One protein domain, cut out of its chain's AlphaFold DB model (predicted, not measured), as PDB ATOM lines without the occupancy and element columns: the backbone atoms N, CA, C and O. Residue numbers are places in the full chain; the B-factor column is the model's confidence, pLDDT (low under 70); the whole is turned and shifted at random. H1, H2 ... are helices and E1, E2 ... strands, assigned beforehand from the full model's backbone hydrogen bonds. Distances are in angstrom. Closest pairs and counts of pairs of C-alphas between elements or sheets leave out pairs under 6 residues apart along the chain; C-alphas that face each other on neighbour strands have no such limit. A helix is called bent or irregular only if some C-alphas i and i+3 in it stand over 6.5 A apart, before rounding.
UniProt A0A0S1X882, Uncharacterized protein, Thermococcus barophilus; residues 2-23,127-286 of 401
ATOM      1  N   GLY A   2     -35.831 -66.371  39.744       26.98
ATOM      2  CA  GLY A   2     -35.371 -66.100  41.106       26.98
ATOM      3  C   GLY A   2     -34.915 -64.647  41.206       26.98
ATOM      4  O   GLY A   2     -34.312 -64.143  40.263       26.98
ATOM      5  N   ARG A   3     -35.263 -63.964  42.301       26.50
ATOM      6  CA  ARG A   3     -34.631 -62.689  42.643       26.50
ATOM      7  C   ARG A   3     -33.150 -62.995  42.845       26.50
ATOM      8  O   ARG A   3     -32.826 -63.700  43.795       26.50
ATOM      9  N   GLU A   4     -32.298 -62.537  41.934       35.44
ATOM     10  CA  GLU A   4     -30.871 -62.406  42.223       35.44
ATOM     11  C   GLU A   4     -30.754 -61.605  43.522       35.44
ATOM     12  O   GLU A   4     -31.393 -60.559  43.670       35.44
ATOM     13  N   GLU A   5     -30.033 -62.152  44.499       31.91
ATOM     14  CA  GLU A   5     -29.697 -61.424  45.715       31.91
ATOM     15  C   GLU A   5     -28.941 -60.165  45.288       31.91
ATOM     16  O   GLU A   5     -27.846 -60.236  44.735       31.91
ATOM     17  N   THR A   6     -29.557 -59.000  45.477       43.16
ATOM     18  CA  THR A   6     -28.888 -57.720  45.267       43.16
ATOM     19  C   THR A   6     -27.779 -57.604  46.301       43.16
ATOM     20  O   THR A   6     -28.043 -57.243  47.447       43.16
ATOM     21  N   ILE A   7     -26.551 -57.940  45.903       52.44
ATOM     22  CA  ILE A   7     -25.344 -57.653  46.679       52.44
ATOM     23  C   ILE A   7     -25.316 -56.138  46.910       52.44
ATOM     24  O   ILE A   7     -25.471 -55.358  45.965       52.44
ATOM     25  N   ALA A   8     -25.172 -55.705  48.164       71.38
ATOM     26  CA  ALA A   8     -25.080 -54.286  48.473       71.38
ATOM     27  C   ALA A   8     -23.838 -53.696  47.785       71.38
ATOM     28  O   ALA A   8     -22.769 -54.305  47.796       71.38
ATOM     29  N   LEU A   9     -23.953 -52.493  47.207       71.25
ATOM     30  CA  LEU A   9     -22.845 -51.847  46.480       71.25
ATOM     31  C   LEU A   9     -21.561 -51.757  47.324       71.25
ATOM     32  O   LEU A   9     -20.466 -51.816  46.776       71.25
ATOM     33  N   GLN A  10     -21.707 -51.623  48.643       75.62
ATOM     34  CA  GLN A  10     -20.597 -51.609  49.588       75.62
ATOM     35  C   GLN A  10     -19.830 -52.931  49.596       75.62
ATOM     36  O   GLN A  10     -18.616 -52.934  49.409       75.62
ATOM     37  N   ASP A  11     -20.544 -54.042  49.769       76.75
ATOM     38  CA  ASP A  11     -19.952 -55.377  49.820       76.75
ATOM     39  C   ASP A  11     -19.306 -55.724  48.478       76.75
ATOM     40  O   ASP A  11     -18.159 -56.163  48.441       76.75
ATOM     41  N   TRP A  12     -19.988 -55.403  47.372       86.56
ATOM     42  CA  TRP A  12     -19.443 -55.578  46.027       86.56
ATOM     43  C   TRP A  12     -18.142 -54.786  45.822       86.56
ATOM     44  O   TRP A  12     -17.151 -55.338  45.345       86.56
ATOM     45  N   ALA A  13     -18.120 -53.503  46.205       84.12
ATOM     46  CA  ALA A  13     -16.960 -52.632  46.015       84.12
ATOM     47  C   ALA A  13     -15.738 -53.095  46.822       84.12
ATOM     48  O   ALA A  13     -14.610 -52.993  46.336       84.12
ATOM     49  N   LYS A  14     -15.968 -53.616  48.035       85.75
ATOM     50  CA  LYS A  14     -14.930 -54.202  48.891       85.75
ATOM     51  C   LYS A  14     -14.401 -55.513  48.326       85.75
ATOM     52  O   LYS A  14     -13.192 -55.663  48.198       85.75
ATOM     53  N   GLU A  15     -15.295 -56.430  47.956       90.62
ATOM     54  CA  GLU A  15     -14.940 -57.735  47.381       90.62
ATOM     55  C   GLU A  15     -14.085 -57.584  46.117       90.62
ATOM     56  O   GLU A  15     -13.136 -58.335  45.910       90.62
ATOM     57  N   HIS A  16     -14.396 -56.580  45.295       91.06
ATOM     58  CA  HIS A  16     -13.691 -56.318  44.043       91.06
ATOM     59  C   HIS A  16     -12.504 -55.361  44.209       91.06
ATOM     60  O   HIS A  16     -11.843 -55.051  43.221       91.06
ATOM     61  N   GLU A  17     -12.231 -54.881  45.425       92.94
ATOM     62  CA  GLU A  17     -11.127 -53.975  45.750       92.94
ATOM     63  C   GLU A  17     -10.996 -52.823  44.744       92.94
ATOM     64  O   GLU A  17      -9.928 -52.584  44.185       92.94
ATOM     65  N   ILE A  18     -12.097 -52.119  44.458       90.56
ATOM     66  CA  ILE A  18     -12.176 -51.164  43.334       90.56
ATOM     67  C   ILE A  18     -11.173 -50.002  43.412       90.56
ATOM     68  O   ILE A  18     -11.020 -49.259  42.449       90.56
ATOM     69  N   TRP A  19     -10.502 -49.814  44.547       89.50
ATOM     70  CA  TRP A  19      -9.397 -48.869  44.698       89.50
ATOM     71  C   TRP A  19      -8.098 -49.322  44.019       89.50
ATOM     72  O   TRP A  19      -7.211 -48.499  43.796       89.50
ATOM     73  N   LYS A  20      -7.975 -50.607  43.670       89.12
ATOM     74  CA  LYS A  20      -6.860 -51.152  42.893       89.12
ATOM     75  C   LYS A  20      -7.106 -50.941  41.407       89.12
ATOM     76  O   LYS A  20      -8.211 -51.172  40.915       89.12
ATOM     77  N   LYS A  21      -6.062 -50.543  40.675       86.88
ATOM     78  CA  LYS A  21      -6.155 -50.296  39.229       86.88
ATOM     79  C   LYS A  21      -6.603 -51.566  38.517       86.88
ATOM     80  O   LYS A  21      -7.581 -51.535  37.785       86.88
ATOM     81  N   GLU A  22      -5.976 -52.702  38.824       87.06
ATOM     82  CA  GLU A  22      -6.199 -54.026  38.223       87.06
ATOM     83  C   GLU A  22      -7.678 -54.445  38.217       87.06
ATOM     84  O   GLU A  22      -8.151 -55.041  37.245       87.06
ATOM     85  N   SER A  23      -8.426 -54.062  39.254       91.31
ATOM     86  CA  SER A  23      -9.851 -54.357  39.419       91.31
ATOM     87  C   SER A  23     -10.763 -53.684  38.386       91.31
ATOM     88  O   SER A  23     -11.930 -54.057  38.263       91.31
ATOM     89  N   ASP A 127     -24.637 -37.179  13.479       90.81
ATOM     90  CA  ASP A 127     -23.289 -37.711  13.212       90.81
ATOM     91  C   ASP A 127     -22.212 -37.049  14.106       90.81
ATOM     92  O   ASP A 127     -21.307 -37.724  14.600       90.81
ATOM     93  N   ASP A 128     -22.324 -35.742  14.375       91.81
ATOM     94  CA  ASP A 128     -21.383 -34.997  15.226       91.81
ATOM     95  C   ASP A 128     -21.455 -35.414  16.701       91.81
ATOM     96  O   ASP A 128     -20.424 -35.569  17.361       91.81
ATOM     97  N   GLU A 129     -22.660 -35.592  17.247       89.69
ATOM     98  CA  GLU A 129     -22.833 -36.091  18.614       89.69
ATOM     99  C   GLU A 129     -22.349 -37.533  18.745       89.69
ATOM    100  O   GLU A 129     -21.704 -37.870  19.740       89.69
ATOM    101  N   PHE A 130     -22.597 -38.362  17.729       92.75
ATOM    102  CA  PHE A 130     -22.126 -39.741  17.699       92.75
ATOM    103  C   PHE A 130     -20.594 -39.809  17.710       92.75
ATOM    104  O   PHE A 130     -20.001 -40.508  18.531       92.75
ATOM    105  N   LYS A 131     -19.929 -39.010  16.865       93.44
ATOM    106  CA  LYS A 131     -18.460 -38.901  16.845       93.44
ATOM    107  C   LYS A 131     -17.895 -38.424  18.179       93.44
ATOM    108  O   LYS A 131     -16.895 -38.963  18.640       93.44
ATOM    109  N   LYS A 132     -18.543 -37.453  18.833       91.38
ATOM    110  CA  LYS A 132     -18.145 -37.013  20.182       91.38
ATOM    111  C   LYS A 132     -18.232 -38.149  21.203       91.38
ATOM    112  O   LYS A 132     -17.363 -38.232  22.066       91.38
ATOM    113  N   ALA A 133     -19.244 -39.015  21.112       92.25
ATOM    114  CA  ALA A 133     -19.363 -40.186  21.980       92.25
ATOM    115  C   ALA A 133     -18.229 -41.194  21.737       92.25
ATOM    116  O   ALA A 133     -17.590 -41.620  22.696       92.25
ATOM    117  N   LEU A 134     -17.933 -41.503  20.468       94.69
ATOM    118  CA  LEU A 134     -16.822 -42.382  20.089       94.69
ATOM    119  C   LEU A 134     -15.476 -41.857  20.606       94.69
ATOM    120  O   LEU A 134     -14.755 -42.595  21.265       94.69
ATOM    121  N   LEU A 135     -15.172 -40.574  20.383       93.19
ATOM    122  CA  LEU A 135     -13.929 -39.952  20.858       93.19
ATOM    123  C   LEU A 135     -13.822 -39.957  22.390       93.19
ATOM    124  O   LEU A 135     -12.734 -40.085  22.948       93.19
ATOM    125  N   MET A 136     -14.948 -39.804  23.092       92.31
ATOM    126  CA  MET A 136     -14.961 -39.858  24.554       92.31
ATOM    127  C   MET A 136     -14.676 -41.269  25.069       92.31
ATOM    128  O   MET A 136     -13.901 -41.412  26.012       92.31
ATOM    129  N   LEU A 137     -15.264 -42.292  24.440       93.75
ATOM    130  CA  LEU A 137     -14.979 -43.697  24.737       93.75
ATOM    131  C   LEU A 137     -13.518 -44.044  24.448       93.75
ATOM    132  O   LEU A 137     -12.852 -44.602  25.311       93.75
ATOM    133  N   GLU A 138     -12.999 -43.650  23.287       91.88
ATOM    134  CA  GLU A 138     -11.596 -43.855  22.913       91.88
ATOM    135  C   GLU A 138     -10.639 -43.200  23.920       91.88
ATOM    136  O   GLU A 138      -9.660 -43.815  24.351       91.88
ATOM    137  N   GLY A 139     -10.954 -41.980  24.368       90.75
ATOM    138  CA  GLY A 139     -10.189 -41.293  25.406       90.75
ATOM    139  C   GLY A 139     -10.238 -41.991  26.770       90.75
ATOM    140  O   GLY A 139      -9.240 -41.977  27.485       90.75
ATOM    141  N   LEU A 140     -11.369 -42.603  27.140       92.25
ATOM    142  CA  LEU A 140     -11.482 -43.406  28.363       92.25
ATOM    143  C   LEU A 140     -10.671 -44.698  28.260       92.25
ATOM    144  O   LEU A 140      -9.890 -44.992  29.158       92.25
ATOM    145  N   ILE A 141     -10.812 -45.430  27.155       92.31
ATOM    146  CA  ILE A 141     -10.057 -46.662  26.895       92.31
ATOM    147  C   ILE A 141      -8.554 -46.375  26.955       92.31
ATOM    148  O   ILE A 141      -7.823 -47.069  27.652       92.31
ATOM    149  N   SER A 142      -8.101 -45.316  26.278       89.44
ATOM    150  CA  SER A 142      -6.692 -44.903  26.277       89.44
ATOM    151  C   SER A 142      -6.182 -44.573  27.679       89.44
ATOM    152  O   SER A 142      -5.078 -44.981  28.027       89.44
ATOM    153  N   HIS A 143      -6.989 -43.869  28.484       89.31
ATOM    154  CA  HIS A 143      -6.655 -43.558  29.875       89.31
ATOM    155  C   HIS A 143      -6.442 -44.835  30.691       89.31
ATOM    156  O   HIS A 143      -5.363 -45.038  31.232       89.31
ATOM    157  N   PHE A 144      -7.424 -45.740  30.715       88.88
ATOM    158  CA  PHE A 144      -7.282 -46.989  31.465       88.88
ATOM    159  C   PHE A 144      -6.118 -47.842  30.938       88.88
ATOM    160  O   PHE A 144      -5.380 -48.402  31.733       88.88
ATOM    161  N   LYS A 145      -5.862 -47.901  29.627       86.62
ATOM    162  CA  LYS A 145      -4.705 -48.644  29.096       86.62
ATOM    163  C   LYS A 145      -3.355 -48.113  29.556       86.62
ATOM    164  O   LYS A 145      -2.462 -48.910  29.806       86.62
ATOM    165  N   GLN A 146      -3.196 -46.797  29.671       84.69
ATOM    166  CA  GLN A 146      -1.968 -46.217  30.229       84.69
ATOM    167  C   GLN A 146      -1.770 -46.635  31.688       84.69
ATOM    168  O   GLN A 146      -0.648 -46.884  32.111       84.69
ATOM    169  N   GLU A 147      -2.867 -46.781  32.426       81.81
ATOM    170  CA  GLU A 147      -2.867 -47.272  33.805       81.81
ATOM    171  C   GLU A 147      -2.717 -48.805  33.907       81.81
ATOM    172  O   GLU A 147      -2.488 -49.328  34.997       81.81
ATOM    173  N   HIS A 148      -2.821 -49.528  32.786       75.75
ATOM    174  CA  HIS A 148      -2.793 -50.987  32.690       75.75
ATOM    175  C   HIS A 148      -1.837 -51.463  31.579       75.75
ATOM    176  O   HIS A 148      -2.269 -51.882  30.503       75.75
ATOM    177  N   GLU A 149      -0.530 -51.468  31.855       62.53
ATOM    178  CA  GLU A 149       0.521 -51.868  30.896       62.53
ATOM    179  C   GLU A 149       0.398 -53.320  30.368       62.53
ATOM    180  O   GLU A 149       1.051 -53.679  29.391       62.53
ATOM    181  N   SER A 150      -0.433 -54.170  30.986       58.81
ATOM    182  CA  SER A 150      -0.524 -55.614  30.712       58.81
ATOM    183  C   SER A 150      -1.688 -56.056  29.816       58.81
ATOM    184  O   SER A 150      -1.907 -57.260  29.663       58.81
ATOM    185  N   LEU A 151      -2.451 -55.133  29.225       59.94
ATOM    186  CA  LEU A 151      -3.637 -55.495  28.442       59.94
ATOM    187  C   LEU A 151      -3.357 -55.576  26.939       59.94
ATOM    188  O   LEU A 151      -2.664 -54.739  26.363       59.94
ATOM    189  N   GLU A 152      -3.927 -56.608  26.315       63.94
ATOM    190  CA  GLU A 152      -3.781 -56.891  24.890       63.94
ATOM    191  C   GLU A 152      -4.175 -55.703  23.993       63.94
ATOM    192  O   GLU A 152      -4.950 -54.798  24.337       63.94
ATOM    193  N   GLU A 153      -3.615 -55.717  22.786       68.12
ATOM    194  CA  GLU A 153      -3.881 -54.718  21.764       68.12
ATOM    195  C   GLU A 153      -5.357 -54.790  21.336       68.12
ATOM    196  O   GLU A 153      -5.833 -55.817  20.850       68.12
ATOM    197  N   PHE A 154      -6.091 -53.688  21.508       76.00
ATOM    198  CA  PHE A 154      -7.492 -53.605  21.095       76.00
ATOM    199  C   PHE A 154      -7.574 -53.628  19.573       76.00
ATOM    200  O   PHE A 154      -6.966 -52.791  18.903       76.00
ATOM    201  N   LYS A 155      -8.348 -54.568  19.027       75.69
ATOM    202  CA  LYS A 155      -8.533 -54.711  17.582       75.69
ATOM    203  C   LYS A 155      -9.997 -54.572  17.226       75.69
ATOM    204  O   LYS A 155     -10.844 -55.339  17.668       75.69
ATOM    205  N   MET A 156     -10.268 -53.598  16.370       78.38
ATOM    206  CA  MET A 156     -11.580 -53.426  15.775       78.38
ATOM    207  C   MET A 156     -11.778 -54.475  14.679       78.38
ATOM    208  O   MET A 156     -10.984 -54.563  13.736       78.38
ATOM    209  N   HIS A 157     -12.829 -55.277  14.811       78.69
ATOM    210  CA  HIS A 157     -13.198 -56.251  13.794       78.69
ATOM    211  C   HIS A 157     -13.761 -55.539  12.564       78.69
ATOM    212  O   HIS A 157     -14.508 -54.572  12.683       78.69
ATOM    213  N   ARG A 158     -13.390 -56.019  11.374       80.75
ATOM    214  CA  ARG A 158     -14.019 -55.570  10.130       80.75
ATOM    215  C   ARG A 158     -15.280 -56.382   9.905       80.75
ATOM    216  O   ARG A 158     -15.205 -57.605   9.835       80.75
ATOM    217  N   GLU A 159     -16.395 -55.689   9.750       89.69
ATOM    218  CA  GLU A 159     -17.697 -56.285   9.475       89.69
ATOM    219  C   GLU A 159     -17.990 -56.302   7.971       89.69
ATOM    220  O   GLU A 159     -17.641 -55.371   7.239       89.69
ATOM    221  N   ASN A 160     -18.676 -57.348   7.506       90.12
ATOM    222  CA  ASN A 160     -19.288 -57.362   6.182       90.12
ATOM    223  C   ASN A 160     -20.753 -56.931   6.299       90.12
ATOM    224  O   ASN A 160     -21.656 -57.749   6.450       90.12
ATOM    225  N   PHE A 161     -21.008 -55.631   6.188       92.25
ATOM    226  CA  PHE A 161     -22.345 -55.061   6.376       92.25
ATOM    227  C   PHE A 161     -23.421 -55.572   5.412       92.25
ATOM    228  O   PHE A 161     -24.608 -55.446   5.703       92.25
ATOM    229  N   ALA A 162     -23.039 -56.162   4.275       88.06
ATOM    230  CA  ALA A 162     -24.005 -56.817   3.402       88.06
ATOM    231  C   ALA A 162     -24.639 -58.042   4.085       88.06
ATOM    232  O   ALA A 162     -25.832 -58.275   3.910       88.06
ATOM    233  N   GLU A 163     -23.872 -58.783   4.895       89.12
ATOM    234  CA  GLU A 163     -24.342 -59.964   5.633       89.12
ATOM    235  C   GLU A 163     -25.387 -59.600   6.689       89.12
ATOM    236  O   GLU A 163     -26.373 -60.315   6.838       89.12
ATOM    237  N   TRP A 164     -25.266 -58.422   7.309       90.12
ATOM    238  CA  TRP A 164     -26.229 -57.923   8.296       90.12
ATOM    239  C   TRP A 164     -27.663 -57.817   7.743       90.12
ATOM    240  O   TRP A 164     -28.632 -57.887   8.498       90.12
ATOM    241  N   VAL A 165     -27.817 -57.633   6.428       87.50
ATOM    242  CA  VAL A 165     -29.105 -57.375   5.759       87.50
ATOM    243  C   VAL A 165     -29.422 -58.399   4.664       87.50
ATOM    244  O   VAL A 165     -30.177 -58.103   3.734       87.50
ATOM    245  N   ARG A 166     -28.837 -59.599   4.718       85.81
ATOM    246  CA  ARG A 166     -29.160 -60.681   3.776       85.81
ATOM    247  C   ARG A 166     -30.585 -61.189   3.976       85.81
ATOM    248  O   ARG A 166     -31.060 -61.307   5.099       85.81
ATOM    249  N   ALA A 167     -31.261 -61.504   2.872       80.69
ATOM    250  CA  ALA A 167     -32.661 -61.925   2.896       80.69
ATOM    251  C   ALA A 167     -32.865 -63.295   3.555       80.69
ATOM    252  O   ALA A 167     -33.886 -63.504   4.205       80.69
ATOM    253  N   GLU A 168     -31.911 -64.216   3.399       81.75
ATOM    254  CA  GLU A 168     -32.034 -65.580   3.928       81.75
ATOM    255  C   GLU A 168     -31.786 -65.656   5.438       81.75
ATOM    256  O   GLU A 168     -32.378 -66.502   6.104       81.75
ATOM    257  N   ASP A 169     -30.912 -64.791   5.958       83.12
ATOM    258  CA  ASP A 169     -30.492 -64.778   7.362       83.12
ATOM    259  C   ASP A 169     -30.045 -63.363   7.786       83.12
ATOM    260  O   ASP A 169     -28.858 -63.031   7.728       83.12
ATOM    261  N   PRO A 170     -30.990 -62.463   8.114       80.75
ATOM    262  CA  PRO A 170     -30.658 -61.094   8.488       80.75
ATOM    263  C   PRO A 170     -30.125 -61.013   9.924       80.75
ATOM    264  O   PRO A 170     -30.888 -61.077  10.891       80.75
ATOM    265  N   GLU A 171     -28.825 -60.766  10.082       88.19
ATOM    266  CA  GLU A 171     -28.199 -60.652  11.406       88.19
ATOM    267  C   GLU A 171     -28.354 -59.271  12.070       88.19
ATOM    268  O   GLU A 171     -28.085 -59.125  13.262       88.19
ATOM    269  N   LEU A 172     -28.824 -58.235  11.365       86.75
ATOM    270  CA  LEU A 172     -28.876 -56.881  11.933       86.75
ATOM    271  C   LEU A 172     -29.765 -56.773  13.182       86.75
ATOM    272  O   LEU A 172     -29.427 -56.041  14.111       86.75
ATOM    273  N   VAL A 173     -30.888 -57.498  13.234       83.81
ATOM    274  CA  VAL A 173     -31.748 -57.525  14.436       83.81
ATOM    275  C   VAL A 173     -30.982 -58.090  15.628       83.81
ATOM    276  O   VAL A 173     -31.055 -57.540  16.723       83.81
ATOM    277  N   LYS A 174     -30.215 -59.158  15.406       88.50
ATOM    278  CA  LYS A 174     -29.356 -59.773  16.418       88.50
ATOM    279  C   LYS A 174     -28.271 -58.794  16.870       88.50
ATOM    280  O   LYS A 174     -28.201 -58.523  18.061       88.50
ATOM    281  N   HIS A 175     -27.534 -58.161  15.952       91.69
ATOM    282  CA  HIS A 175     -26.529 -57.146  16.304       91.69
ATOM    283  C   HIS A 175     -27.115 -55.965  17.085       91.69
ATOM    284  O   HIS A 175     -26.492 -55.480  18.032       91.69
ATOM    285  N   LEU A 176     -28.312 -55.497  16.717       87.81
ATOM    286  CA  LEU A 176     -28.982 -54.431  17.455       87.81
ATOM    287  C   LEU A 176     -29.417 -54.895  18.844       87.81
ATOM    288  O   LEU A 176     -29.190 -54.170  19.805       87.81
ATOM    289  N   ASN A 177     -30.007 -56.081  18.971       88.38
ATOM    290  CA  ASN A 177     -30.402 -56.625  20.268       88.38
ATOM    291  C   ASN A 177     -29.191 -56.850  21.175       88.38
ATOM    292  O   ASN A 177     -29.230 -56.478  22.345       88.38
ATOM    293  N   ASP A 178     -28.100 -57.392  20.633       93.31
ATOM    294  CA  ASP A 178     -26.838 -57.558  21.351       93.31
ATOM    295  C   ASP A 178     -26.323 -56.205  21.841       93.31
ATOM    296  O   ASP A 178     -25.932 -56.073  23.002       93.31
ATOM    297  N   PHE A 179     -26.372 -55.180  20.985       93.25
ATOM    298  CA  PHE A 179     -26.004 -53.822  21.367       93.25
ATOM    299  C   PHE A 179     -26.909 -53.259  22.446       93.25
ATOM    300  O   PHE A 179     -26.393 -52.727  23.417       93.25
ATOM    301  N   LEU A 180     -28.227 -53.383  22.319       90.81
ATOM    302  CA  LEU A 180     -29.162 -52.870  23.314       90.81
ATOM    303  C   LEU A 180     -28.946 -53.536  24.665       90.81
ATOM    304  O   LEU A 180     -28.777 -52.835  25.655       90.81
ATOM    305  N   ASN A 181     -28.877 -54.865  24.704       92.31
ATOM    306  CA  ASN A 181     -28.644 -55.610  25.936       92.31
ATOM    307  C   ASN A 181     -27.323 -55.195  26.590       92.31
ATOM    308  O   ASN A 181     -27.272 -54.911  27.786       92.31
ATOM    309  N   PHE A 182     -26.257 -55.107  25.796       95.69
ATOM    310  CA  PHE A 182     -24.947 -54.724  26.299       95.69
ATOM    311  C   PHE A 182     -24.903 -53.262  26.765       95.69
ATOM    312  O   PHE A 182     -24.415 -52.961  27.850       95.69
ATOM    313  N   ALA A 183     -25.453 -52.350  25.969       93.44
ATOM    314  CA  ALA A 183     -25.465 -50.925  26.249       93.44
ATOM    315  C   ALA A 183     -26.329 -50.595  27.473       93.44
ATOM    316  O   ALA A 183     -25.936 -49.741  28.264       93.44
ATOM    317  N   VAL A 184     -27.457 -51.293  27.661       91.56
ATOM    318  CA  VAL A 184     -28.275 -51.202  28.878       91.56
ATOM    319  C   VAL A 184     -27.443 -51.580  30.094       91.56
ATOM    320  O   VAL A 184     -27.400 -50.789  31.024       91.56
ATOM    321  N   ASN A 185     -26.707 -52.696  30.050       92.31
ATOM    322  CA  ASN A 185     -25.857 -53.145  31.159       92.31
ATOM    323  C   ASN A 185     -24.703 -52.185  31.490       92.31
ATOM    324  O   ASN A 185     -24.146 -52.254  32.583       92.31
ATOM    325  N   MET A 186     -24.362 -51.272  30.580       94.50
ATOM    326  CA  MET A 186     -23.359 -50.231  30.800       94.50
ATOM    327  C   MET A 186     -23.914 -48.964  31.459       94.50
ATOM    328  O   MET A 186     -23.131 -48.091  31.823       94.50
ATOM    329  N   LEU A 187     -25.234 -48.827  31.614       88.94
ATOM    330  CA  LEU A 187     -25.836 -47.648  32.236       88.94
ATOM    331  C   LEU A 187     -25.708 -47.663  33.762       88.94
ATOM    332  O   LEU A 187     -25.580 -48.709  34.392       88.94
ATOM    333  N   GLU A 188     -25.802 -46.477  34.365       82.31
ATOM    334  CA  GLU A 188     -25.724 -46.272  35.820       82.31
ATOM    335  C   GLU A 188     -26.605 -47.223  36.664       82.31
ATOM    336  O   GLU A 188     -26.087 -47.738  37.649       82.31
ATOM    337  N   PRO A 189     -27.878 -47.517  36.326       77.06
ATOM    338  CA  PRO A 189     -28.726 -48.370  37.163       77.06
ATOM    339  C   PRO A 189     -28.305 -49.839  37.215       77.06
ATOM    340  O   PRO A 189     -28.754 -50.571  38.090       77.06
ATOM    341  N   THR A 190     -27.496 -50.285  36.258       84.12
ATOM    342  CA  THR A 190     -27.133 -51.697  36.076       84.12
ATOM    343  C   THR A 190     -25.639 -51.939  36.222       84.12
ATOM    344  O   THR A 190     -25.232 -53.058  36.513       84.12
ATOM    345  N   ASN A 191     -24.811 -50.912  36.014       88.56
ATOM    346  CA  ASN A 191     -23.364 -51.028  36.068       88.56
ATOM    347  C   ASN A 191     -22.825 -50.532  37.423       88.56
ATOM    348  O   ASN A 191     -22.843 -49.322  37.679       88.56
ATOM    349  N   PRO A 192     -22.291 -51.418  38.284       85.69
ATOM    350  CA  PRO A 192     -21.842 -51.038  39.621       85.69
ATOM    351  C   PRO A 192     -20.639 -50.082  39.621       85.69
ATOM    352  O   PRO A 192     -20.554 -49.239  40.512       85.69
ATOM    353  N   TYR A 193     -19.765 -50.110  38.605       90.56
ATOM    354  CA  TYR A 193     -18.672 -49.134  38.476       90.56
ATOM    355  C   TYR A 193     -19.209 -47.725  38.197       90.56
ATOM    356  O   TYR A 193     -18.812 -46.758  38.850       90.56
ATOM    357  N   VAL A 194     -20.150 -47.597  37.253       85.81
ATOM    358  CA  VAL A 194     -20.788 -46.308  36.927       85.81
ATOM    359  C   VAL A 194     -21.591 -45.792  38.122       85.81
ATOM    360  O   VAL A 194     -21.496 -44.613  38.472       85.81
ATOM    361  N   MET A 195     -22.340 -46.681  38.779       78.75
ATOM    362  CA  MET A 195     -23.096 -46.366  39.986       78.75
ATOM    363  C   MET A 195     -22.180 -45.889  41.120       78.75
ATOM    364  O   MET A 195     -22.470 -44.871  41.749       78.75
ATOM    365  N   PHE A 196     -21.051 -46.564  41.352       81.56
ATOM    366  CA  PHE A 196     -20.070 -46.154  42.353       81.56
ATOM    367  C   PHE A 196     -19.487 -44.770  42.049       81.56
ATOM    368  O   PHE A 196     -19.453 -43.926  42.940       81.56
ATOM    369  N   ILE A 197     -19.094 -44.488  40.800       79.81
ATOM    370  CA  ILE A 197     -18.552 -43.175  40.400       79.81
ATOM    371  C   ILE A 197     -19.531 -42.041  40.733       79.81
ATOM    372  O   ILE A 197     -19.108 -40.960  41.150       79.81
ATOM    373  N   ARG A 198     -20.842 -42.277  40.588       73.44
ATOM    374  CA  ARG A 198     -21.863 -41.295  40.974       73.44
ATOM    375  C   ARG A 198     -21.821 -40.998  42.473       73.44
ATOM    376  O   ARG A 198     -21.854 -39.824  42.828       73.44
ATOM    377  N   TYR A 199     -21.723 -42.022  43.321       69.00
ATOM    378  CA  TYR A 199     -21.621 -41.853  44.776       69.00
ATOM    379  C   TYR A 199     -20.281 -41.250  45.203       69.00
ATOM    380  O   TYR A 199     -20.257 -40.353  46.039       69.00
ATOM    381  N   PHE A 200     -19.185 -41.667  44.571       71.88
ATOM    382  CA  PHE A 200     -17.852 -41.114  44.801       71.88
ATOM    383  C   PHE A 200     -17.813 -39.598  44.563       71.88
ATOM    384  O   PHE A 200     -17.170 -38.876  45.313       71.88
ATOM    385  N   ASN A 201     -18.546 -39.095  43.560       61.84
ATOM    386  CA  ASN A 201     -18.599 -37.662  43.249       61.84
ATOM    387  C   ASN A 201     -19.337 -36.805  44.291       61.84
ATOM    388  O   ASN A 201     -19.249 -35.581  44.246       61.84
ATOM    389  N   VAL A 202     -20.154 -37.421  45.148       58.75
ATOM    390  CA  VAL A 202     -21.071 -36.703  46.051       58.75
ATOM    391  C   VAL A 202     -20.826 -37.027  47.524       58.75
ATOM    392  O   VAL A 202     -21.440 -36.416  48.394       58.75
ATOM    393  N   ALA A 203     -19.933 -37.973  47.817       57.03
ATOM    394  CA  ALA A 203     -19.593 -38.385  49.169       57.03
ATOM    395  C   ALA A 203     -18.354 -37.628  49.692       57.03
ATOM    396  O   ALA A 203     -17.371 -37.479  48.962       57.03
ATOM    397  N   PRO A 204     -18.348 -37.185  50.966       60.28
ATOM    398  CA  PRO A 204     -17.121 -36.721  51.605       60.28
ATOM    399  C   PRO A 204     -16.086 -37.843  51.686       60.28
ATOM    400  O   PRO A 204     -16.443 -39.014  51.840       60.28
ATOM    401  N   LEU A 205     -14.803 -37.485  51.679       65.56
ATOM    402  CA  LEU A 205     -13.708 -38.454  51.694       65.56
ATOM    403  C   LEU A 205     -13.786 -39.431  52.877       65.56
ATOM    404  O   LEU A 205     -13.684 -40.637  52.672       65.56
ATOM    405  N   GLY A 206     -14.034 -38.929  54.090       62.47
ATOM    406  CA  GLY A 206     -14.183 -39.785  55.271       62.47
ATOM    407  C   GLY A 206     -15.307 -40.817  55.126       62.47
ATOM    408  O   GLY A 206     -15.151 -41.954  55.546       62.47
ATOM    409  N   LEU A 207     -16.411 -40.470  54.451       66.00
ATOM    410  CA  LEU A 207     -17.490 -41.424  54.184       66.00
ATOM    411  C   LEU A 207     -17.075 -42.488  53.163       66.00
ATOM    412  O   LEU A 207     -17.501 -43.627  53.290       66.00
ATOM    413  N   VAL A 208     -16.268 -42.134  52.160       69.44
ATOM    414  CA  VAL A 208     -15.748 -43.103  51.183       69.44
ATOM    415  C   VAL A 208     -14.779 -44.081  51.852       69.44
ATOM    416  O   VAL A 208     -14.863 -45.277  51.589       69.44
ATOM    417  N   ILE A 209     -13.919 -43.588  52.749       73.88
ATOM    418  CA  ILE A 209     -13.033 -44.399  53.601       73.88
ATOM    419  C   ILE A 209     -13.857 -45.364  54.460       73.88
ATOM    420  O   ILE A 209     -13.650 -46.572  54.385       73.88
ATOM    421  N   ASP A 210     -14.846 -44.847  55.201       68.31
ATOM    422  CA  ASP A 210     -15.744 -45.659  56.033       68.31
ATOM    423  C   ASP A 210     -16.494 -46.708  55.192       68.31
ATOM    424  O   ASP A 210     -16.655 -47.856  55.595       68.31
ATOM    425  N   PHE A 211     -16.969 -46.314  54.007       74.75
ATOM    426  CA  PHE A 211     -17.732 -47.176  53.112       74.75
ATOM    427  C   PHE A 211     -16.874 -48.317  52.565       74.75
ATOM    428  O   PHE A 211     -17.311 -49.465  52.577       74.75
ATOM    429  N   LEU A 212     -15.662 -48.025  52.100       80.75
ATOM    430  CA  LEU A 212     -14.755 -49.030  51.544       80.75
ATOM    431  C   LEU A 212     -13.989 -49.808  52.624       80.75
ATOM    432  O   LEU A 212     -13.380 -50.819  52.293       80.75
ATOM    433  N   GLU A 213     -14.032 -49.367  53.885       82.19
ATOM    434  CA  GLU A 213     -13.231 -49.910  54.995       82.19
ATOM    435  C   GLU A 213     -11.740 -50.021  54.635       82.19
ATOM    436  O   GLU A 213     -11.059 -50.986  54.984       82.19
ATOM    437  N   CYS A 214     -11.231 -49.024  53.910       84.12
ATOM    438  CA  CYS A 214      -9.847 -48.965  53.448       84.12
ATOM    439  C   CYS A 214      -9.140 -47.711  53.971       84.12
ATOM    440  O   CYS A 214      -9.769 -46.816  54.527       84.12
ATOM    441  N   ASP A 215      -7.817 -47.647  53.827       84.62
ATOM    442  CA  ASP A 215      -7.055 -46.475  54.253       84.62
ATOM    443  C   ASP A 215      -7.149 -45.313  53.247       84.62
ATOM    444  O   ASP A 215      -7.671 -45.418  52.131       84.62
ATOM    445  N   PHE A 216      -6.626 -44.161  53.662       81.44
ATOM    446  CA  PHE A 216      -6.593 -42.967  52.829       81.44
ATOM    447  C   PHE A 216      -5.820 -43.175  51.512       81.44
ATOM    448  O   PHE A 216      -6.239 -42.654  50.475       81.44
ATOM    449  N   GLU A 217      -4.730 -43.949  51.516       83.44
ATOM    450  CA  GLU A 217      -3.917 -44.185  50.314       83.44
ATOM    451  C   GLU A 217      -4.669 -45.023  49.268       83.44
ATOM    452  O   GLU A 217      -4.535 -44.773  48.065       83.44
ATOM    453  N   CYS A 218      -5.539 -45.943  49.696       86.06
ATOM    454  CA  CYS A 218      -6.461 -46.649  48.807       86.06
ATOM    455  C   CYS A 218      -7.416 -45.670  48.109       86.06
ATOM    456  O   CYS A 218      -7.536 -45.674  46.882       86.06
ATOM    457  N   VAL A 219      -8.067 -44.778  48.864       82.06
ATOM    458  CA  VAL A 219      -9.010 -43.807  48.281       82.06
ATOM    459  C   VAL A 219      -8.306 -42.789  47.385       82.06
ATOM    460  O   VAL A 219      -8.840 -42.404  46.346       82.06
ATOM    461  N   LYS A 220      -7.085 -42.386  47.735       81.31
ATOM    462  CA  LYS A 220      -6.246 -41.522  46.903       81.31
ATOM    463  C   LYS A 220      -5.865 -42.194  45.582       81.31
ATOM    464  O   LYS A 220      -5.999 -41.566  44.535       81.31
ATOM    465  N   SER A 221      -5.489 -43.473  45.607       83.31
ATOM    466  CA  SER A 221      -5.189 -44.249  44.391       83.31
ATOM    467  C   SER A 221      -6.403 -44.325  43.455       83.31
ATOM    468  O   SER A 221      -6.293 -44.113  42.247       83.31
ATOM    469  N   LEU A 222      -7.591 -44.548  44.027       87.12
ATOM    470  CA  LEU A 222      -8.858 -44.532  43.294       87.12
ATOM    471  C   LEU A 222      -9.163 -43.155  42.691       87.12
ATOM    472  O   LEU A 222      -9.595 -43.037  41.543       87.12
ATOM    473  N   ALA A 223      -8.933 -42.100  43.462       81.81
ATOM    474  CA  ALA A 223      -9.142 -40.735  43.022       81.81
ATOM    475  C   ALA A 223      -8.230 -40.355  41.846       81.81
ATOM    476  O   ALA A 223      -8.701 -39.756  40.877       81.81
ATOM    477  N   GLU A 224      -6.953 -40.738  41.900       83.00
ATOM    478  CA  GLU A 224      -5.990 -40.550  40.811       83.00
ATOM    479  C   GLU A 224      -6.444 -41.276  39.539       83.00
ATOM    480  O   GLU A 224      -6.512 -40.657  38.474       83.00
ATOM    481  N   LEU A 225      -6.867 -42.542  39.659       86.88
ATOM    482  CA  LEU A 225      -7.407 -43.329  38.545       86.88
ATOM    483  C   LEU A 225      -8.615 -42.646  37.885       86.88
ATOM    484  O   LEU A 225      -8.706 -42.578  36.659       86.88
ATOM    485  N   LEU A 226      -9.535 -42.105  38.689       85.88
ATOM    486  CA  LEU A 226     -10.731 -41.411  38.203       85.88
ATOM    487  C   LEU A 226     -10.460 -39.968  37.743       85.88
ATOM    488  O   LEU A 226     -11.380 -39.278  37.277       85.88
ATOM    489  N   GLY A 227      -9.214 -39.495  37.845       79.25
ATOM    490  CA  GLY A 227      -8.841 -38.112  37.562       79.25
ATOM    491  C   GLY A 227      -9.586 -37.116  38.455       79.25
ATOM    492  O   GLY A 227      -9.916 -36.010  38.011       79.25
ATOM    493  N   ALA A 228      -9.918 -37.527  39.680       76.38
ATOM    494  CA  ALA A 228     -10.531 -36.680  40.684       76.38
ATOM    495  C   ALA A 228      -9.518 -35.653  41.193       76.38
ATOM    496  O   ALA A 228      -8.316 -35.905  41.271       76.38
ATOM    497  N   LYS A 229     -10.010 -34.473  41.556       66.44
ATOM    498  CA  LYS A 229      -9.207 -33.455  42.233       66.44
ATOM    499  C   LYS A 229      -9.718 -33.313  43.656       66.44
ATOM    500  O   LYS A 229     -10.928 -33.331  43.876       66.44
ATOM    501  N   VAL A 230      -8.796 -33.153  44.597       63.94
ATOM    502  CA  VAL A 230      -9.143 -32.808  45.974       63.94
ATOM    503  C   VAL A 230      -9.468 -31.334  46.049       63.94
ATOM    504  O   VAL A 230      -8.721 -30.495  45.534       63.94
ATOM    505  N   TYR A 231     -10.537 -31.039  46.761       56.84
ATOM    506  CA  TYR A 231     -10.844 -29.706  47.214       56.84
ATOM    507  C   TYR A 231     -11.043 -29.724  48.720       56.84
ATOM    508  O   TYR A 231     -11.579 -30.691  49.266       56.84
ATOM    509  N   ASN A 232     -10.597 -28.665  49.385       51.19
ATOM    510  CA  ASN A 232     -10.986 -28.456  50.769       51.19
ATOM    511  C   ASN A 232     -12.447 -27.999  50.810       51.19
ATOM    512  O   ASN A 232     -13.107 -27.738  49.800       51.19
ATOM    513  N   ASP A 233     -12.920 -27.850  52.024       48.00
ATOM    514  CA  ASP A 233     -14.187 -27.253  52.398       48.00
ATOM    515  C   ASP A 233     -14.489 -25.863  51.815       48.00
ATOM    516  O   ASP A 233     -15.646 -25.442  51.775       48.00
ATOM    517  N   GLU A 234     -13.460 -25.157  51.355       44.50
ATOM    518  CA  GLU A 234     -13.546 -23.850  50.699       44.50
ATOM    519  C   GLU A 234     -13.526 -23.952  49.170       44.50
ATOM    520  O   GLU A 234     -13.517 -22.934  48.480       44.50
ATOM    521  N   LEU A 235     -13.530 -25.174  48.630       45.81
ATOM    522  CA  LEU A 235     -13.401 -25.462  47.203       45.81
ATOM    523  C   LEU A 235     -12.092 -24.955  46.600       45.81
ATOM    524  O   LEU A 235     -11.974 -24.766  45.385       45.81
ATOM    525  N   GLU A 236     -11.075 -24.787  47.435       51.19
ATOM    526  CA  GLU A 236      -9.720 -24.551  46.985       51.19
ATOM    527  C   GLU A 236      -9.083 -25.889  46.648       51.19
ATOM    528  O   GLU A 236      -9.140 -26.858  47.411       51.19
ATOM    529  N   LYS A 237      -8.474 -25.950  45.465       59.66
ATOM    530  CA  LYS A 237      -7.750 -27.141  45.047       59.66
ATOM    531  C   LYS A 237      -6.549 -27.323  45.972       59.66
ATOM    532  O   LYS A 237      -5.591 -26.554  45.895       59.66
ATOM    533  N   ILE A 238      -6.567 -28.380  46.772       62.31
ATOM    534  CA  ILE A 238      -5.442 -28.741  47.636       62.31
ATOM    535  C   ILE A 238      -4.511 -29.698  46.892       62.31
ATOM    536  O   ILE A 238      -4.955 -30.573  46.148       62.31
ATOM    537  N   GLN A 239      -3.202 -29.505  47.058       57.59
ATOM    538  CA  GLN A 239      -2.184 -30.373  46.449       57.59
ATOM    539  C   GLN A 239      -1.859 -31.599  47.310       57.59
ATOM    540  O   GLN A 239      -1.359 -32.588  46.783       57.59
ATOM    541  N   ALA A 240      -2.145 -31.538  48.612       58.97
ATOM    542  CA  ALA A 240      -1.913 -32.614  49.565       58.97
ATOM    543  C   ALA A 240      -3.014 -32.607  50.632       58.97
ATOM    544  O   ALA A 240      -3.418 -31.538  51.088       58.97
ATOM    545  N   ILE A 241      -3.480 -33.798  51.008       59.31
ATOM    546  CA  ILE A 241      -4.376 -34.017  52.147       59.31
ATOM    547  C   ILE A 241      -3.515 -34.496  53.316       59.31
ATOM    548  O   ILE A 241      -2.627 -35.329  53.135       59.31
ATOM    549  N   THR A 242      -3.785 -33.972  54.503       61.22
ATOM    550  CA  THR A 242      -3.254 -34.465  55.781       61.22
ATOM    551  C   THR A 242      -4.339 -35.260  56.507       61.22
ATOM    552  O   THR A 242      -5.518 -34.998  56.284       61.22
ATOM    553  N   GLU A 243      -3.988 -36.180  57.413       56.94
ATOM    554  CA  GLU A 243      -4.987 -36.918  58.216       56.94
ATOM    555  C   GLU A 243      -5.986 -35.990  58.931       56.94
ATOM    556  O   GLU A 243      -7.177 -36.283  59.000       56.94
ATOM    557  N   GLU A 244      -5.519 -34.825  59.379       55.41
ATOM    558  CA  GLU A 244      -6.326 -33.801  60.052       55.41
ATOM    559  C   GLU A 244      -7.353 -33.125  59.121       55.41
ATOM    560  O   GLU A 244      -8.410 -32.702  59.583       55.41
ATOM    561  N   SER A 245      -7.093 -33.068  57.809       57.44
ATOM    562  CA  SER A 245      -7.968 -32.423  56.810       57.44
ATOM    563  C   SER A 245      -8.873 -33.400  56.053       57.44
ATOM    564  O   SER A 245      -9.712 -32.971  55.260       57.44
ATOM    565  N   ILE A 246      -8.771 -34.711  56.313       60.16
ATOM    566  CA  ILE A 246      -9.590 -35.758  55.666       60.16
ATOM    567  C   ILE A 246     -11.088 -35.531  55.887       60.16
ATOM    568  O   ILE A 246     -11.900 -35.751  54.986       60.16
ATOM    569  N   SER A 247     -11.461 -35.088  57.089       52.91
ATOM    570  CA  SER A 247     -12.860 -34.845  57.458       52.91
ATOM    571  C   SER A 247     -13.445 -33.563  56.835       52.91
ATOM    572  O   SER A 247     -14.661 -33.373  56.847       52.91
ATOM    573  N   GLU A 248     -12.562 -32.747  56.252       50.41
ATOM    574  CA  GLU A 248     -12.752 -31.398  55.704       50.41
ATOM    575  C   GLU A 248     -12.366 -31.316  54.205       50.41
ATOM    576  O   GLU A 248     -12.078 -30.254  53.647       50.41
ATOM    577  N   SER A 249     -12.280 -32.472  53.541       51.72
ATOM    578  CA  SER A 249     -11.878 -32.575  52.138       51.72
ATOM    579  C   SER A 249     -12.894 -33.378  51.333       51.72
ATOM    580  O   SER A 249     -13.386 -34.428  51.758       51.72
ATOM    581  N   PHE A 250     -13.170 -32.905  50.121       51.50
ATOM    582  CA  PHE A 250     -14.033 -33.563  49.150       51.50
ATOM    583  C   PHE A 250     -13.239 -33.905  47.895       51.50
ATOM    584  O   PHE A 250     -12.440 -33.110  47.393       51.50
ATOM    585  N   TRP A 251     -13.504 -35.084  47.340       54.41
ATOM    586  CA  TRP A 251     -13.066 -35.403  45.989       54.41
ATOM    587  C   TRP A 251     -14.113 -34.894  45.016       54.41
ATOM    588  O   TRP A 251     -15.240 -35.377  44.992       54.41
ATOM    589  N   ILE A 252     -13.738 -33.925  44.190       52.66
ATOM    590  CA  ILE A 252     -14.587 -33.486  43.090       52.66
ATOM    591  C   ILE A 252     -14.020 -34.108  41.820       52.66
ATOM    592  O   ILE A 252     -12.919 -33.770  41.363       52.66
ATOM    593  N   LEU A 253     -14.797 -35.007  41.215       51.72
ATOM    594  CA  LEU A 253     -14.564 -35.468  39.851       51.72
ATOM    595  C   LEU A 253     -14.862 -34.281  38.934       51.72
ATOM    596  O   LEU A 253     -15.996 -34.055  38.532       51.72
ATOM    597  N   SER A 254     -13.847 -33.458  38.667       41.91
ATOM    598  CA  SER A 254     -14.013 -32.117  38.102       41.91
ATOM    599  C   SER A 254     -14.970 -32.059  36.906       41.91
ATOM    600  O   SER A 254     -14.682 -32.621  35.845       41.91
ATOM    601  N   SER A 255     -16.049 -31.296  37.070       38.47
ATOM    602  CA  SER A 255     -16.738 -30.588  35.993       38.47
ATOM    603  C   SER A 255     -17.576 -29.468  36.596       38.47
ATOM    604  O   SER A 255     -18.744 -29.685  36.899       38.47
ATOM    605  N   TYR A 256     -16.991 -28.284  36.757       41.66
ATOM    606  CA  TYR A 256     -17.816 -27.083  36.888       41.66
ATOM    607  C   TYR A 256     -17.394 -25.908  36.043       41.66
ATOM    608  O   TYR A 256     -18.277 -25.179  35.620       41.66
ATOM    609  N   ASP A 257     -16.113 -25.791  35.686       32.06
ATOM    610  CA  ASP A 257     -15.687 -24.584  34.972       32.06
ATOM    611  C   ASP A 257     -14.859 -24.780  33.707       32.06
ATOM    612  O   ASP A 257     -14.491 -23.793  33.081       32.06
ATOM    613  N   THR A 258     -14.565 -26.001  33.248       36.19
ATOM    614  CA  THR A 258     -13.790 -26.149  31.998       36.19
ATOM    615  C   THR A 258     -14.045 -27.447  31.221       36.19
ATOM    616  O   THR A 258     -14.521 -28.429  31.791       36.19
ATOM    617  N   PRO A 259     -13.719 -27.483  29.905       36.72
ATOM    618  CA  PRO A 259     -14.052 -28.574  28.975       36.72
ATOM    619  C   PRO A 259     -13.316 -29.901  29.237       36.72
ATOM    620  O   PRO A 259     -13.481 -30.865  28.487       36.72
ATOM    621  N   THR A 260     -12.480 -29.963  30.270       49.59
ATOM    622  CA  THR A 260     -11.646 -31.108  30.643       49.59
ATOM    623  C   THR A 260     -12.326 -31.912  31.747       49.59
ATOM    624  O   THR A 260     -11.955 -31.870  32.916       49.59
ATOM    625  N   TYR A 261     -13.362 -32.653  31.357       62.12
ATOM    626  CA  TYR A 261     -14.033 -33.614  32.230       62.12
ATOM    627  C   TYR A 261     -13.007 -34.620  32.778       62.12
ATOM    628  O   TYR A 261     -12.247 -35.207  31.999       62.12
ATOM    629  N   SER A 262     -12.997 -34.818  34.100       76.00
ATOM    630  CA  SER A 262     -12.299 -35.942  34.745       76.00
ATOM    631  C   SER A 262     -12.716 -37.276  34.110       76.00
ATOM    632  O   SER A 262     -13.732 -37.353  33.411       76.00
ATOM    633  N   VAL A 263     -11.960 -38.348  34.348       85.50
ATOM    634  CA  VAL A 263     -12.308 -39.687  33.839       85.50
ATOM    635  C   VAL A 263     -13.678 -40.105  34.370       85.50
ATOM    636  O   VAL A 263     -14.556 -40.445  33.578       85.50
ATOM    637  N   GLY A 264     -13.924 -39.936  35.674       81.94
ATOM    638  CA  GLY A 264     -15.246 -40.173  36.263       81.94
ATOM    639  C   GLY A 264     -16.352 -39.297  35.656       81.94
ATOM    640  O   GLY A 264     -17.433 -39.791  35.336       81.94
ATOM    641  N   GLY A 265     -16.080 -38.015  35.394       78.44
ATOM    642  CA  GLY A 265     -17.037 -37.114  34.743       78.44
ATOM    643  C   GLY A 265     -17.388 -37.524  33.306       78.44
ATOM    644  O   GLY A 265     -18.550 -37.448  32.903       78.44
ATOM    645  N   LYS A 266     -16.409 -38.006  32.529       85.94
ATOM    646  CA  LYS A 266     -16.637 -38.559  31.182       85.94
ATOM    647  C   LYS A 266     -17.502 -39.819  31.234       85.94
ATOM    648  O   LYS A 266     -18.417 -39.944  30.424       85.94
ATOM    649  N   ILE A 267     -17.254 -40.710  32.198       88.88
ATOM    650  CA  ILE A 267     -18.063 -41.921  32.408       88.88
ATOM    651  C   ILE A 267     -19.520 -41.528  32.690       88.88
ATOM    652  O   ILE A 267     -20.417 -41.962  31.971       88.88
ATOM    653  N   LEU A 268     -19.780 -40.624  33.639       81.06
ATOM    654  CA  LEU A 268     -21.151 -40.177  33.935       81.06
ATOM    655  C   LEU A 268     -21.823 -39.484  32.738       81.06
ATOM    656  O   LEU A 268     -23.016 -39.668  32.501       81.06
ATOM    657  N   ARG A 269     -21.065 -38.734  31.934       83.81
ATOM    658  CA  ARG A 269     -21.575 -38.102  30.707       83.81
ATOM    659  C   ARG A 269     -21.912 -39.101  29.594       83.81
ATOM    660  O   ARG A 269     -22.698 -38.776  28.701       83.81
ATOM    661  N   LEU A 270     -21.335 -40.296  29.607       90.00
ATOM    662  CA  LEU A 270     -21.689 -41.356  28.665       90.00
ATOM    663  C   LEU A 270     -22.840 -42.214  29.187       90.00
ATOM    664  O   LEU A 270     -23.794 -42.437  28.442       90.00
ATOM    665  N   PHE A 271     -22.769 -42.633  30.449       89.88
ATOM    666  CA  PHE A 271     -23.553 -43.748  30.993       89.88
ATOM    667  C   PHE A 271     -24.589 -43.363  32.054       89.88
ATOM    668  O   PHE A 271     -25.433 -44.183  32.412       89.88
ATOM    669  N   GLY A 272     -24.530 -42.135  32.573       80.50
ATOM    670  CA  GLY A 272     -25.499 -41.642  33.545       80.50
ATOM    671  C   GLY A 272     -26.890 -41.426  32.945       80.50
ATOM    672  O   GLY A 272     -27.107 -41.547  31.739       80.50
ATOM    673  N   GLU A 273     -27.823 -41.008  33.792       72.50
ATOM    674  CA  GLU A 273     -29.234 -40.739  33.454       72.50
ATOM    675  C   GLU A 273     -29.465 -39.740  32.314       72.50
ATOM    676  O   GLU A 273     -30.496 -39.749  31.653       72.50
ATOM    677  N   HIS A 274     -28.511 -38.869  32.018       71.62
ATOM    678  CA  HIS A 274     -28.593 -37.986  30.848       71.62
ATOM    679  C   HIS A 274     -27.412 -38.184  29.905       71.62
ATOM    680  O   HIS A 274     -27.113 -37.346  29.050       71.62
ATOM    681  N   GLY A 275     -26.737 -39.317  30.072       80.31
ATOM    682  CA  GLY A 275     -25.593 -39.694  29.288       80.31
ATOM    683  C   GLY A 275     -25.955 -39.898  27.825       80.31
ATOM    684  O   GLY A 275     -27.105 -40.153  27.453       80.31
ATOM    685  N   THR A 276     -24.962 -39.764  26.951       87.44
ATOM    686  CA  THR A 276     -25.172 -39.973  25.513       87.44
ATOM    687  C   THR A 276     -25.692 -41.375  25.209       87.44
ATOM    688  O   THR A 276     -26.579 -41.504  24.368       87.44
ATOM    689  N   LEU A 277     -25.221 -42.406  25.921       91.56
ATOM    690  CA  LEU A 277     -25.682 -43.772  25.704       91.56
ATOM    691  C   LEU A 277     -27.139 -43.949  26.127       91.56
ATOM    692  O   LEU A 277     -27.914 -44.527  25.372       91.56
ATOM    693  N   HIS A 278     -27.546 -43.374  27.262       86.88
ATOM    694  CA  HIS A 278     -28.950 -43.393  27.660       86.88
ATOM    695  C   HIS A 278     -29.846 -42.719  26.605       86.88
ATOM    696  O   HIS A 278     -30.865 -43.279  26.210       86.88
ATOM    697  N   ARG A 279     -29.433 -41.564  26.061       86.12
ATOM    698  CA  ARG A 279     -30.172 -40.875  24.982       86.12
ATOM    699  C   ARG A 279     -30.282 -41.703  23.695       86.12
ATOM    700  O   ARG A 279     -31.314 -41.636  23.025       86.12
ATOM    701  N   ILE A 280     -29.242 -42.464  23.353       87.81
ATOM    702  CA  ILE A 280     -29.266 -43.404  22.225       87.81
ATOM    703  C   ILE A 280     -30.254 -44.537  22.525       87.81
ATOM    704  O   ILE A 280     -31.188 -44.755  21.754       87.81
ATOM    705  N   ILE A 281     -30.098 -45.209  23.670       89.44
ATOM    706  CA  ILE A 281     -30.910 -46.371  24.036       89.44
ATOM    707  C   ILE A 281     -32.379 -45.993  24.160       89.44
ATOM    708  O   ILE A 281     -33.191 -46.675  23.558       89.44
ATOM    709  N   ARG A 282     -32.747 -44.899  24.841       85.44
ATOM    710  CA  ARG A 282     -34.161 -44.508  25.011       85.44
ATOM    711  C   ARG A 282     -34.892 -44.278  23.686       85.44
ATOM    712  O   ARG A 282     -36.105 -44.423  23.615       85.44
ATOM    713  N   THR A 283     -34.156 -43.918  22.629       81.38
ATOM    714  CA  THR A 283     -34.719 -43.740  21.280       81.38
ATOM    715  C   THR A 283     -35.086 -45.086  20.647       81.38
ATOM    716  O   THR A 283     -36.006 -45.156  19.839       81.38
ATOM    717  N   ILE A 284     -34.369 -46.149  21.015       81.31
ATOM    718  CA  ILE A 284     -34.546 -47.506  20.491       81.31
ATOM    719  C   ILE A 284     -35.448 -48.345  21.415       81.31
ATOM    720  O   ILE A 284     -36.282 -49.114  20.947       81.31
ATOM    721  N   TYR A 285     -35.292 -48.181  22.726       82.25
ATOM    722  CA  TYR A 285     -35.945 -48.923  23.795       82.25
ATOM    723  C   TYR A 285     -36.417 -47.955  24.899       82.25
ATOM    724  O   TYR A 285     -35.709 -47.749  25.886       82.25
ATOM    725  N   PRO A 286     -37.613 -47.345  24.756       77.12
ATOM    726  CA  PRO A 286     -38.131 -46.358  25.711       77.12
ATOM    727  C   PRO A 286     -38.290 -46.876  27.149       77.12
ATOM    728  O   PRO A 286     -38.198 -46.100  28.092       77.12
TER     729      PRO A 286
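This is residues 2 to 23 and 127 to 286 of the 401 residues of an uncharacterized protein of Thermococcus barophilus (UniProt A0A0S1X882). An elongated, mostly helical body has H8 in its middle with H2 and H4 crossing it; toward one end H9 packs crosswise on H3, and the other end is a head in which H5, H6 and H7 pack round a small sheet of E1 and E2. H1 packs on H5, the tail of residues 2 to 7 sticks out, and a long loop leads from H2 to H3. The printed part has 182 residues with nine named helices and two named strands, in the order H1 H2 H3 H4 H5 H6 E1 H7 E2 H8 H9; the sheet, E1 - E2, is antiparallel, and the class is mostly helix. It is only just loose, close to compact, with a radius of gyration of the C-alphas of 19.3 A, and spans 69 by 43 by 36 A.

H1 is residues 9 to 15, from C-alpha 9 at (-22.845, -51.847, 46.480). After the cut come H2, residues 127 to 147, 30.5 A, beginning at (-23.289, -37.711, 13.212), and H3, residues 172 to 185, 19.8 A. H4 is residues 192 to 200, H5 205 to 212, H6 216 to 225, 14.3 A. E1, residues 229 to 232, H7, residues 243 to 248, and E2, residues 249 to 252, follow. H7 is irregular: C-alphas 244 and 247 are 7.1 A apart. H8 is residues 263 to 271, and H9, residues 276 to 284, 13.0 A, ends at (-34.546, -47.506, 20.491).

H8 touches H2 at a steep tilt of 40 degrees, closest at C-alphas 140 and 263, 6.7 A. H8 touches H4 at 57 degrees, steep, closest at C-alphas 264 and 197, 6.1 A. H8 and H9 touch only at the corner, closest at C-alphas 270 and 276, 4.9 A. H3, with residues 180 to 184 alone, touches H9, closest at C-alphas 180 and 281, 6.8 A. H5 touches H6, about perpendicular at 84 degrees, closest at C-alphas 209 and 216, 6.6 A. H5 touches H7 at 80 degrees, about perpendicular, closest at C-alphas 206 and 247, 5.6 A. H1 touches H5, closest at C-alphas 14 and 212, 5.8 A. In E1 and E2, N 231 and O 250 are 2.9 A apart, within hydrogen-bond range. Every O i to N i+4 pair is within range in H1 to H6 and H8; H9 has 3 of 5, and H7 0 of 2 but 2 of 3 O i to N i+3 pairs.

The two C-alphas farthest apart, Glu 168 and Glu 244, are 69.4 A apart. Residues 24 to 126 are not printed; C-alphas 23 and 127 are 33.8 A apart across the cut. The link H2 to H3, 24 residues, is long. Mean pLDDT of the printed part is 75.9; 54 residues are under 70, among them 2 to 7 and 229 to 261.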